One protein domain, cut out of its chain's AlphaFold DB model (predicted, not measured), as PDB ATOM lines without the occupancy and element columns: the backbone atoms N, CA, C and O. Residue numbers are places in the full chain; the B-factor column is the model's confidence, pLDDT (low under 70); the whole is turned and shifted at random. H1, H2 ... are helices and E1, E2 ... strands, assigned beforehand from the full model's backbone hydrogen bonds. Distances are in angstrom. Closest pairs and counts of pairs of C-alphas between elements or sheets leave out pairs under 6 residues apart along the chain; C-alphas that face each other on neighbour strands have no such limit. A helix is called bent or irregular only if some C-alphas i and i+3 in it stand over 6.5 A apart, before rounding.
ATOM      1  N   GLY A  53      31.334  49.862 -30.830       57.53
ATOM      2  CA  GLY A  53      31.722  49.712 -32.236       57.53
ATOM      3  C   GLY A  53      31.572  48.279 -32.756       57.53
ATOM      4  O   GLY A  53      31.170  48.079 -33.900       57.53
ATOM      5  N   VAL A  54      31.829  47.283 -31.899       60.31
ATOM      6  CA  VAL A  54      31.672  45.853 -32.219       60.31
ATOM      7  C   VAL A  54      30.196  45.466 -32.223       60.31
ATOM      8  O   VAL A  54      29.739  44.736 -33.097       60.31
ATOM      9  N   PHE A  55      29.415  45.982 -31.275       59.78
ATOM     10  CA  PHE A  55      27.972  45.766 -31.287       59.78
ATOM     11  C   PHE A  55      27.321  46.457 -32.490       59.78
ATOM     12  O   PHE A  55      26.499  45.854 -33.178       59.78
ATOM     13  N   HIS A  56      27.742  47.687 -32.797       64.25
ATOM     14  CA  HIS A  56      27.308  48.423 -33.977       64.25
ATOM     15  C   HIS A  56      27.649  47.662 -35.257       64.25
ATOM     16  O   HIS A  56      26.759  47.486 -36.080       64.25
ATOM     17  N   SER A  57      28.879  47.159 -35.430       61.81
ATOM     18  CA  SER A  57      29.249  46.393 -36.627       61.81
ATOM     19  C   SER A  57      28.445  45.101 -36.758       61.81
ATOM     20  O   SER A  57      27.932  44.825 -37.833       61.81
ATOM     21  N   VAL A  58      28.229  44.362 -35.668       63.75
ATOM     22  CA  VAL A  58      27.412  43.139 -35.680       63.75
ATOM     23  C   VAL A  58      25.959  43.438 -36.036       63.75
ATOM     24  O   VAL A  58      25.386  42.771 -36.895       63.75
ATOM     25  N   VAL A  59      25.344  44.438 -35.400       65.06
ATOM     26  CA  VAL A  59      23.962  44.838 -35.704       65.06
ATOM     27  C   VAL A  59      23.863  45.318 -37.148       65.06
ATOM     28  O   VAL A  59      22.951  44.918 -37.865       65.06
ATOM     29  N   HIS A  60      24.823  46.120 -37.597       64.94
ATOM     30  CA  HIS A  60      24.907  46.608 -38.965       64.94
ATOM     31  C   HIS A  60      25.026  45.436 -39.957       64.94
ATOM     32  O   HIS A  60      24.222  45.337 -40.879       64.94
ATOM     33  N   ASP A  61      25.917  44.476 -39.728       63.19
ATOM     34  CA  ASP A  61      26.098  43.296 -40.583       63.19
ATOM     35  C   ASP A  61      24.853  42.394 -40.619       63.19
ATOM     36  O   ASP A  61      24.498  41.852 -41.670       63.19
ATOM     37  N   ILE A  62      24.143  42.257 -39.496       63.22
ATOM     38  CA  ILE A  62      22.867  41.532 -39.425       63.22
ATOM     39  C   ILE A  62      21.782  42.258 -40.229       63.22
ATOM     40  O   ILE A  62      21.012  41.609 -40.939       63.22
ATOM     41  N   LEU A  63      21.721  43.589 -40.143       61.47
ATOM     42  CA  LEU A  63      20.734  44.409 -40.849       61.47
ATOM     43  C   LEU A  63      21.004  44.500 -42.360       61.47
ATOM     44  O   LEU A  63      20.053  44.595 -43.135       61.47
ATOM     45  N   HIS A  64      22.269  44.434 -42.788       58.53
ATOM     46  CA  HIS A  64      22.666  44.530 -44.202       58.53
ATOM     47  C   HIS A  64      22.759  43.195 -44.932       58.53
ATOM     48  O   HIS A  64      22.916  43.176 -46.157       58.53
ATOM     49  N   GLN A  79       3.625  35.019 -35.127       82.62
ATOM     50  CA  GLN A  79       4.197  33.673 -35.134       82.62
ATOM     51  C   GLN A  79       5.408  33.581 -34.206       82.62
ATOM     52  O   GLN A  79       5.511  32.628 -33.434       82.62
ATOM     53  N   GLN A  80       6.280  34.588 -34.217       81.38
ATOM     54  CA  GLN A  80       7.415  34.669 -33.305       81.38
ATOM     55  C   GLN A  80       6.941  34.778 -31.852       81.38
ATOM     56  O   GLN A  80       7.375  33.984 -31.022       81.38
ATOM     57  N   VAL A  81       5.994  35.669 -31.547       84.19
ATOM     58  CA  VAL A  81       5.379  35.796 -30.213       84.19
ATOM     59  C   VAL A  81       4.766  34.470 -29.761       84.19
ATOM     60  O   VAL A  81       5.003  34.025 -28.638       84.19
ATOM     61  N   ASN A  82       4.014  33.800 -30.634       86.12
ATOM     62  CA  ASN A  82       3.401  32.508 -30.335       86.12
ATOM     63  C   ASN A  82       4.455  31.421 -30.081       86.12
ATOM     64  O   ASN A  82       4.291  30.607 -29.174       86.12
ATOM     65  N   SER A  83       5.541  31.411 -30.853       83.12
ATOM     66  CA  SER A  83       6.650  30.470 -30.681       83.12
ATOM     67  C   SER A  83       7.390  30.709 -29.359       83.12
ATOM     68  O   SER A  83       7.593  29.767 -28.592       83.12
ATOM     69  N   TRP A  84       7.674  31.970 -29.013       85.06
ATOM     70  CA  TRP A  84       8.269  32.342 -27.725       85.06
ATOM     71  C   TRP A  84       7.395  31.939 -26.543       85.06
ATOM     72  O   TRP A  84       7.897  31.360 -25.584       85.06
ATOM     73  N   ARG A  85       6.078  32.164 -26.623       88.00
ATOM     74  CA  ARG A  85       5.137  31.739 -25.575       88.00
ATOM     75  C   ARG A  85       5.165  30.229 -25.347       88.00
ATOM     76  O   ARG A  85       5.133  29.796 -24.200       88.00
ATOM     77  N   LYS A  86       5.259  29.433 -26.417       88.69
ATOM     78  CA  LYS A  86       5.356  27.966 -26.321       88.69
ATOM     79  C   LYS A  86       6.668  27.510 -25.681       88.69
ATOM     80  O   LYS A  86       6.667  26.542 -24.930       88.69
ATOM     81  N   GLN A  87       7.772  28.203 -25.959       87.94
ATOM     82  CA  GLN A  87       9.108  27.803 -25.503       87.94
ATOM     83  C   GLN A  87       9.484  28.351 -24.126       87.94
ATOM     84  O   GLN A  87      10.255  27.713 -23.413       87.94
ATOM     85  N   ALA A  88       8.902  29.476 -23.705       88.81
ATOM     86  CA  ALA A  88       9.160  30.126 -22.421       88.81
ATOM     87  C   ALA A  88       9.241  29.174 -21.204       88.81
ATOM     88  O   ALA A  88      10.211  29.287 -20.450       88.81
ATOM     89  N   PRO A  89       8.317  28.211 -20.984       90.81
ATOM     90  CA  PRO A  89       8.423  27.307 -19.836       90.81
ATOM     91  C   PRO A  89       9.616  26.341 -19.920       90.81
ATOM     92  O   PRO A  89      10.153  25.935 -18.889       90.81
ATOM     93  N   PHE A  90      10.042  25.951 -21.122       89.19
ATOM     94  CA  PHE A  90      11.222  25.105 -21.331       89.19
ATOM     95  C   PHE A  90      12.502  25.916 -21.129       89.19
ATOM     96  O   PHE A  90      13.367  25.508 -20.361       89.19
ATOM     97  N   LEU A  91      12.558  27.124 -21.698       90.19
ATOM     98  CA  LEU A  91      13.691  28.036 -21.540       90.19
ATOM     99  C   LEU A  91      13.906  28.437 -20.084       90.19
ATOM    100  O   LEU A  91      15.033  28.401 -19.605       90.19
ATOM    101  N   LYS A  92      12.832  28.736 -19.343       91.81
ATOM    102  CA  LYS A  92      12.921  29.032 -17.907       91.81
ATOM    103  C   LYS A  92      13.531  27.863 -17.133       91.81
ATOM    104  O   LYS A  92      14.399  28.074 -16.296       91.81
ATOM    105  N   ARG A  93      13.094  26.630 -17.406       91.56
ATOM    106  CA  ARG A  93      13.631  25.432 -16.741       91.56
ATOM    107  C   ARG A  93      15.095  25.191 -17.098       91.56
ATOM    108  O   ARG A  93      15.887  24.938 -16.197       91.56
ATOM    109  N   ALA A  94      15.451  25.300 -18.375       89.50
ATOM    110  CA  ALA A  94      16.827  25.169 -18.842       89.50
ATOM    111  C   ALA A  94      17.746  26.223 -18.210       89.50
ATOM    112  O   ALA A  94      18.789  25.871 -17.670       89.50
ATOM    113  N   TYR A  95      17.303  27.481 -18.175       89.38
ATOM    114  CA  TYR A  95      18.024  28.574 -17.532       89.38
ATOM    115  C   TYR A  95      18.225  28.337 -16.032       89.38
ATOM    116  O   TYR A  95      19.327  28.518 -15.528       89.38
ATOM    117  N   LEU A  96      17.190  27.896 -15.308       93.06
ATOM    118  CA  LEU A  96      17.311  27.596 -13.878       93.06
ATOM    119  C   LEU A  96      18.276  26.434 -13.612       93.06
ATOM    120  O   LEU A  96      19.049  26.500 -12.662       93.06
ATOM    121  N   ARG A  97      18.272  25.398 -14.461       89.88
ATOM    122  CA  ARG A  97      19.243  24.295 -14.379       89.88
ATOM    123  C   ARG A  97      20.668  24.791 -14.599       89.88
ATOM    124  O   ARG A  97      21.540  24.486 -13.793       89.88
ATOM    125  N   TRP A  98      20.873  25.608 -15.629       91.38
ATOM    126  CA  TRP A  98      22.165  26.233 -15.893       91.38
ATOM    127  C   TRP A  98      22.617  27.137 -14.738       91.38
ATOM    128  O   TRP A  98      23.762  27.066 -14.312       91.38
ATOM    129  N   LYS A  99      21.722  27.941 -14.152       90.81
ATOM    130  CA  LYS A  99      22.056  28.777 -12.987       90.81
ATOM    131  C   LYS A  99      22.437  27.959 -11.754       90.81
ATOM    132  O   LYS A  99      23.236  28.445 -10.963       90.81
ATOM    133  N   ALA A 100      21.856  26.773 -11.576       91.38
ATOM    134  CA  ALA A 100      22.113  25.923 -10.418       91.38
ATOM    135  C   ALA A 100      23.406  25.099 -10.540       91.38
ATOM    136  O   ALA A 100      24.073  24.887  -9.535       91.38
ATOM    137  N   GLY A 101      23.745  24.619 -11.742       85.88
ATOM    138  CA  GLY A 101      24.840  23.657 -11.940       85.88
ATOM    139  C   GLY A 101      25.828  23.993 -13.056       85.88
ATOM    140  O   GLY A 101      26.759  23.228 -13.282       85.88
ATOM    141  N   GLY A 102      25.650  25.113 -13.752       86.44
ATOM    142  CA  GLY A 102      26.442  25.461 -14.925       86.44
ATOM    143  C   GLY A 102      26.054  24.664 -16.179       86.44
ATOM    144  O   GLY A 102      24.995  24.027 -16.220       86.44
ATOM    145  N   PRO A 103      26.872  24.749 -17.243       84.31
ATOM    146  CA  PRO A 103      26.643  24.002 -18.471       84.31
ATOM    147  C   PRO A 103      26.760  22.488 -18.231       84.31
ATOM    148  O   PRO A 103      27.556  22.053 -17.395       84.31
ATOM    149  N   PRO A 104      25.984  21.671 -18.961       81.00
ATOM    150  CA  PRO A 104      26.080  20.221 -18.863       81.00
ATOM    151  C   PRO A 104      27.491  19.757 -19.246       81.00
ATOM    152  O   PRO A 104      28.036  20.183 -20.264       81.00
ATOM    153  N   SER A 105      28.073  18.891 -18.416       72.38
ATOM    154  CA  SER A 105      29.397  18.294 -18.618       72.38
ATOM    155  C   SER A 105      29.236  16.820 -18.986       72.38
ATOM    156  O   SER A 105      29.661  15.927 -18.261       72.38
ATOM    157  N   ASP A 106      28.573  16.551 -20.108       64.38
ATOM    158  CA  ASP A 106      28.471  15.185 -20.617       64.38
ATOM    159  C   ASP A 106      29.656  14.939 -21.554       64.38
ATOM    160  O   ASP A 106      29.560  15.030 -22.777       64.38
ATOM    161  N   ALA A 107      30.808  14.609 -20.965       55.81
ATOM    162  CA  ALA A 107      32.043  14.286 -21.692       55.81
ATOM    163  C   ALA A 107      31.899  13.106 -22.681       55.81
ATOM    164  O   ALA A 107      32.783  12.885 -23.503       55.81
ATOM    165  N   ALA A 108      30.791  12.361 -22.605       56.19
ATOM    166  CA  ALA A 108      30.477  11.210 -23.447       56.19
ATOM    167  C   ALA A 108      29.487  11.513 -24.592       56.19
ATOM    168  O   ALA A 108      29.174  10.609 -25.365       56.19
ATOM    169  N   ALA A 109      28.963  12.739 -24.710       61.88
ATOM    170  CA  ALA A 109      28.046  13.085 -25.792       61.88
ATOM    171  C   ALA A 109      28.816  13.262 -27.113       61.88
ATOM    172  O   ALA A 109      29.563  14.226 -27.289       61.88
ATOM    173  N   GLU A 110      28.635  12.328 -28.048       63.91
ATOM    174  CA  GLU A 110      29.124  12.472 -29.421       63.91
ATOM    175  C   GLU A 110      28.334  13.569 -30.155       63.91
ATOM    176  O   GLU A 110      27.102  13.595 -30.126       63.91
ATOM    177  N   GLY A 111      29.047  14.469 -30.841       69.88
ATOM    178  CA  GLY A 111      28.448  15.465 -31.736       69.88
ATOM    179  C   GLY A 111      28.482  16.897 -31.210       69.88
ATOM    180  O   GLY A 111      27.441  17.512 -31.004       69.88
ATOM    181  N   HIS A 112      29.669  17.467 -31.031       77.81
ATOM    182  CA  HIS A 112      29.811  18.889 -30.716       77.81
ATOM    183  C   HIS A 112      29.596  19.762 -31.953       77.81
ATOM    184  O   HIS A 112      29.911  19.373 -33.077       77.81
ATOM    185  N   TRP A 113      29.110  20.977 -31.735       82.62
ATOM    186  CA  TRP A 113      29.035  22.008 -32.767       82.62
ATOM    187  C   TRP A 113      29.502  23.342 -32.196       82.62
ATOM    188  O   TRP A 113      29.347  23.599 -31.002       82.62
ATOM    189  N   THR A 114      30.104  24.187 -33.030       83.06
ATOM    190  CA  THR A 114      30.540  25.520 -32.611       83.06
ATOM    191  C   THR A 114      29.529  26.577 -33.028       83.06
ATOM    192  O   THR A 114      28.892  26.487 -34.081       83.06
ATOM    193  N   MET A 115      29.357  27.591 -32.183       81.00
ATOM    194  CA  MET A 115      28.577  28.779 -32.513       81.00
ATOM    195  C   MET A 115      29.333  30.032 -32.112       81.00
ATOM    196  O   MET A 115      29.912  30.112 -31.030       81.00
ATOM    197  N   THR A 116      29.241  31.054 -32.952       82.00
ATOM    198  CA  THR A 116      29.636  32.404 -32.572       82.00
ATOM    199  C   THR A 116      28.566  33.012 -31.667       82.00
ATOM    200  O   THR A 116      27.420  33.200 -32.078       82.00
ATOM    201  N   ILE A 117      28.942  33.334 -30.435       81.25
ATOM    202  CA  ILE A 117      28.105  34.034 -29.469       81.25
ATOM    203  C   ILE A 117      28.500  35.500 -29.454       81.25
ATOM    204  O   ILE A 117      29.645  35.850 -29.169       81.25
ATOM    205  N   CYS A 118      27.506  36.354 -29.660       78.31
ATOM    206  CA  CYS A 118      27.616  37.781 -29.413       78.31
ATOM    207  C   CYS A 118      27.061  38.078 -28.016       78.31
ATOM    208  O   CYS A 118      25.889  37.827 -27.744       78.31
ATOM    209  N   SER A 119      27.900  38.601 -27.126       77.19
ATOM    210  CA  SER A 119      27.509  39.023 -25.777       77.19
ATOM    211  C   SER A 119      28.040  40.422 -25.482       77.19
ATOM    212  O   SER A 119      28.919  40.908 -26.191       77.19
ATOM    213  N   LEU A 120      27.577  41.049 -24.398       72.75
ATOM    214  CA  LEU A 120      28.149  42.319 -23.925       72.75
ATOM    215  C   LEU A 120      29.648  42.202 -23.589       72.75
ATOM    216  O   LEU A 120      30.379  43.181 -23.654       72.75
ATOM    217  N   ARG A 121      30.125  40.981 -23.314       74.44
ATOM    218  CA  ARG A 121      31.543  40.668 -23.076       74.44
ATOM    219  C   ARG A 121      32.361  40.493 -24.363       74.44
ATOM    220  O   ARG A 121      33.537  40.159 -24.288       74.44
ATOM    221  N   GLY A 122      31.744  40.673 -25.530       70.94
ATOM    222  CA  GLY A 122      32.363  40.494 -26.839       70.94
ATOM    223  C   GLY A 122      31.834  39.287 -27.613       70.94
ATOM    224  O   GLY A 122      30.895  38.593 -27.196       70.94
ATOM    225  N   ILE A 123      32.452  39.078 -28.777       79.69
ATOM    226  CA  ILE A 123      32.178  37.976 -29.697       79.69
ATOM    227  C   ILE A 123      33.145  36.839 -29.377       79.69
ATOM    228  O   ILE A 123      34.356  37.050 -29.350       79.69
ATOM    229  N   ARG A 124      32.621  35.636 -29.149       79.69
ATOM    230  CA  ARG A 124      33.433  34.434 -28.929       79.69
ATOM    231  C   ARG A 124      32.857  33.246 -29.678       79.69
ATOM    232  O   ARG A 124      31.653  33.196 -29.913       79.69
ATOM    233  N   GLU A 125      33.702  32.290 -30.027       82.31
ATOM    234  CA  GLU A 125      33.253  30.976 -30.476       82.31
ATOM    235  C   GLU A 125      33.127  30.062 -29.257       82.31
ATOM    236  O   GLU A 125      34.018  30.022 -28.409       82.31
ATOM    237  N   GLU A 126      31.998  29.375 -29.132       83.31
ATOM    238  CA  GLU A 126      31.736  28.460 -28.025       83.31
ATOM    239  C   GLU A 126      31.297  27.102 -28.569       83.31
ATOM    240  O   GLU A 126      30.600  27.012 -29.585       83.31
ATOM    241  N   LEU A 127      31.753  26.048 -27.896       83.75
ATOM    242  CA  LEU A 127      31.460  24.669 -28.243       83.75
ATOM    243  C   LEU A 127      30.223  24.211 -27.474       83.75
ATOM    244  O   LEU A 127      30.193  24.258 -26.247       83.75
ATOM    245  N   PHE A 128      29.229  23.713 -28.195       84.31
ATOM    246  CA  PHE A 128      27.985  23.229 -27.625       84.31
ATOM    247  C   PHE A 128      27.898  21.715 -27.728       84.31
ATOM    248  O   PHE A 128      28.218  21.113 -28.755       84.31
ATOM    249  N   GLN A 129      27.407  21.119 -26.648       84.25
ATOM    250  CA  GLN A 129      27.093  19.700 -26.570       84.25
ATOM    251  C   GLN A 129      25.586  19.485 -26.743       84.25
ATOM    252  O   GLN A 129      24.801  20.237 -26.141       84.25
ATOM    253  N   PRO A 130      25.160  18.484 -27.534       78.81
ATOM    254  CA  PRO A 130      23.775  18.054 -27.581       78.81
ATOM    255  C   PRO A 130      23.352  17.598 -26.193       78.81
ATOM    256  O   PRO A 130      24.082  16.884 -25.514       78.81
ATOM    257  N   VAL A 131      22.158  18.003 -25.776       79.00
ATOM    258  CA  VAL A 131      21.585  17.552 -24.511       79.00
ATOM    259  C   VAL A 131      20.419  16.637 -24.833       79.00
ATOM    260  O   VAL A 131      19.450  17.089 -25.441       79.00
ATOM    261  N   SER A 132      20.504  15.370 -24.427       74.69
ATOM    262  CA  SER A 132      19.553  14.314 -24.814       74.69
ATOM    263  C   SER A 132      18.101  14.603 -24.419       74.69
ATOM    264  O   SER A 132      17.173  14.179 -25.099       74.69
ATOM    265  N   ASP A 133      17.901  15.386 -23.359       78.88
ATOM    266  CA  ASP A 133      16.582  15.803 -22.871       78.88
ATOM    267  C   ASP A 133      16.011  17.046 -23.578       78.88
ATOM    268  O   ASP A 133      14.942  17.534 -23.206       78.88
ATOM    269  N   SER A 134      16.753  17.642 -24.511       77.44
ATOM    270  CA  SER A 134      16.389  18.915 -25.123       77.44
ATOM    271  C   SER A 134      15.434  18.718 -26.293       77.44
ATOM    272  O   SER A 134      15.717  17.974 -27.229       77.44
ATOM    273  N   GLN A 135      14.306  19.428 -26.278       78.00
ATOM    274  CA  GLN A 135      13.304  19.348 -27.345       78.00
ATOM    275  C   GLN A 135      13.536  20.377 -28.457       78.00
ATOM    276  O   GLN A 135      12.835  20.376 -29.471       78.00
ATOM    277  N   SER A 136      14.489  21.293 -28.273       81.06
ATOM    278  CA  SER A 136      14.784  22.347 -29.240       81.06
ATOM    279  C   SER A 136      16.220  22.845 -29.124       81.06
ATOM    280  O   SER A 136      16.817  22.823 -28.050       81.06
ATOM    281  N   LEU A 137      16.755  23.394 -30.219       83.81
ATOM    282  CA  LEU A 137      18.067  24.043 -30.212       83.81
ATOM    283  C   LEU A 137      18.161  25.125 -29.125       83.81
ATOM    284  O   LEU A 137      19.158  25.212 -28.416       83.81
ATOM    285  N   ASN A 138      17.099  25.915 -28.953       86.44
ATOM    286  CA  ASN A 138      17.064  26.983 -27.959       86.44
ATOM    287  C   ASN A 138      17.091  26.472 -26.518       86.44
ATOM    288  O   ASN A 138      17.660  27.134 -25.658       86.44
ATOM    289  N   GLU A 139      16.501  25.311 -26.246       86.62
ATOM    290  CA  GLU A 139      16.600  24.685 -24.930       86.62
ATOM    291  C   GLU A 139      18.025  24.186 -24.663       86.62
ATOM    292  O   GLU A 139      18.539  24.392 -23.563       86.62
ATOM    293  N   THR A 140      18.698  23.626 -25.674       87.44
ATOM    294  CA  THR A 140      20.118  23.249 -25.585       87.44
ATOM    295  C   THR A 140      20.973  24.477 -25.299       87.44
ATOM    296  O   THR A 140      21.726  24.483 -24.332       87.44
ATOM    297  N   LEU A 141      20.802  25.551 -26.072       88.88
ATOM    298  CA  LEU A 141      21.505  26.816 -25.862       88.88
ATOM    299  C   LEU A 141      21.263  27.378 -24.456       88.88
ATOM    300  O   LEU A 141      22.214  27.774 -23.785       88.88
ATOM    301  N   ALA A 142      20.017  27.351 -23.975       89.62
ATOM    302  CA  ALA A 142      19.671  27.871 -22.655       89.62
ATOM    303  C   ALA A 142      20.328  27.073 -21.520       89.62
ATOM    304  O   ALA A 142      20.656  27.651 -20.485       89.62
ATOM    305  N   ARG A 143      20.576  25.770 -21.716       87.81
ATOM    306  CA  ARG A 143      21.364  24.952 -20.777       87.81
ATOM    307  C   ARG A 143      22.849  25.311 -20.754       87.81
ATOM    308  O   ARG A 143      23.512  24.992 -19.778       87.81
ATOM    309  N   HIS A 144      23.346  25.997 -21.777       87.19
ATOM    310  CA  HIS A 144      24.696  26.563 -21.834       87.19
ATOM    311  C   HIS A 144      24.714  28.069 -21.501       87.19
ATOM    312  O   HIS A 144      25.745  28.722 -21.610       87.19
ATOM    313  N   GLY A 145      23.585  28.644 -21.068       87.38
ATOM    314  CA  GLY A 145      23.489  30.064 -20.707       87.38
ATOM    315  C   GLY A 145      23.341  31.015 -21.898       87.38
ATOM    316  O   GLY A 145      23.549  32.220 -21.757       87.38
ATOM    317  N   VAL A 146      22.972  30.497 -23.070       87.25
ATOM    318  CA  VAL A 146      22.858  31.251 -24.325       87.25
ATOM    319  C   VAL A 146      21.423  31.184 -24.845       87.25
ATOM    320  O   VAL A 146      20.717  30.201 -24.656       87.25
ATOM    321  N   ILE A 147      20.959  32.227 -25.529       86.12
ATOM    322  CA  ILE A 147      19.654  32.236 -26.197       86.12
ATOM    323  C   ILE A 147      19.845  32.649 -27.652       86.12
ATOM    324  O   ILE A 147      20.520  33.637 -27.939       86.12
ATOM    325  N   ALA A 148      19.229  31.911 -28.580       80.81
ATOM    326  CA  ALA A 148      19.230  32.305 -29.982       80.81
ATOM    327  C   ALA A 148      18.248  33.465 -30.236       80.81
ATOM    328  O   ALA A 148      17.140  33.467 -29.687       80.81
ATOM    329  N   PRO A 149      18.589  34.397 -31.146       69.62
ATOM    330  CA  PRO A 149      17.727  35.526 -31.502       69.62
ATOM    331  C   PRO A 149      16.489  35.113 -32.315       69.62
ATOM    332  O   PRO A 149      15.505  35.850 -32.373       69.62
TER     333      PRO A 149
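What this domain is: This is residues 53 to 64 and 79 to 149 of the 157 residues of an uncharacterized protein of Fistulina hepatica ATCC 64428 (UniProt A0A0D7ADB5). What does the model look like? A two-strand hairpin, E1 and E2, makes one side, and near the middle the short helix H3 packs side by side on arm H2b of a bent helix. Arm H2a, residues 79 to 86, sticks out from this body, and H1 is by the turn end of the hairpin, with its residues 59 to 64 sticking out. What is it made of? The printed part has 83 residues, with three named helices and two named strands in the order H1, H2, E1, E2, H3; the class is mixed, helices and strands, and the sheet order is E1 - E2, antiparallel. How compact is it? It is only just compact, close to loose, with a radius of gyration of the C-alphas of 14.2 A and spans of 37 by 32 by 23 A.

Where its parts are: Where are the strands? E1 is residues 113 to 119, 18.5 A long, beginning at C-alpha 113 at (29.035, 22.008, -32.767). E2 is residues 122 to 128, 17.8 A long. Where are the helices? H1 is residues 53 to 64, 15.9 A long, from C-alpha 53 at (31.722, 49.712, -32.236). H3 is residues 137 to 143, ending at C-alpha 143 at (21.364, 24.952, -20.777). Is H2 straight? H2, residues 79 to 101, was assigned as one helix by its hydrogen bonds but is bent, with C-alphas 86 and 89 7.2 A apart. Its arms are H2a, residues 79 to 86, and H2b, residues 89 to 101, 18.6 A long, at a steep tilt of 56 degrees.

How they stand to each other: How do the strands pair? E1 and E2 form a hairpin, antiparallel at 152 degrees between their directions, with N 115 and O 126 at 2.9 A and N 124 and O 117 at 3.0 A, within hydrogen-bond range. What is near the hairpin? The closest C-alphas of E2 and H3, those of Phe 128 and Leu 141, are 7.6 A apart. Those of H1 and E2, Val 54 and Gly 122, are 7.6 A apart too, while H1 and E1 are only just apart, at 8.2 A. Which helices touch? H3 and H2b touch, the closest C-alphas being those of Ala 94 and Arg 143, 4.9 A; they run the same way at a shallow tilt of 34.6 degrees, only just short of steep. H2a is apart from H3, E1 and E2. Are the helix backbones whole? In H1, H2a, H2b and H3, every O i to N i+4 pair is within hydrogen-bond range.

The domain as a whole: How large is it? The two C-alphas farthest apart, those of His 64 and Ala 108, are 40.0 A apart. Where is the cut? Residues 65 to 78 are not printed, and C-alphas 64 and 79 are 23.3 A apart across it. Which link is long? Of the links printed whole, H2 to E1 is long, with 11 residues between them. Where is confidence low? The pLDDT is under 70 at residues 53 to 64, 106 to 111 and 149.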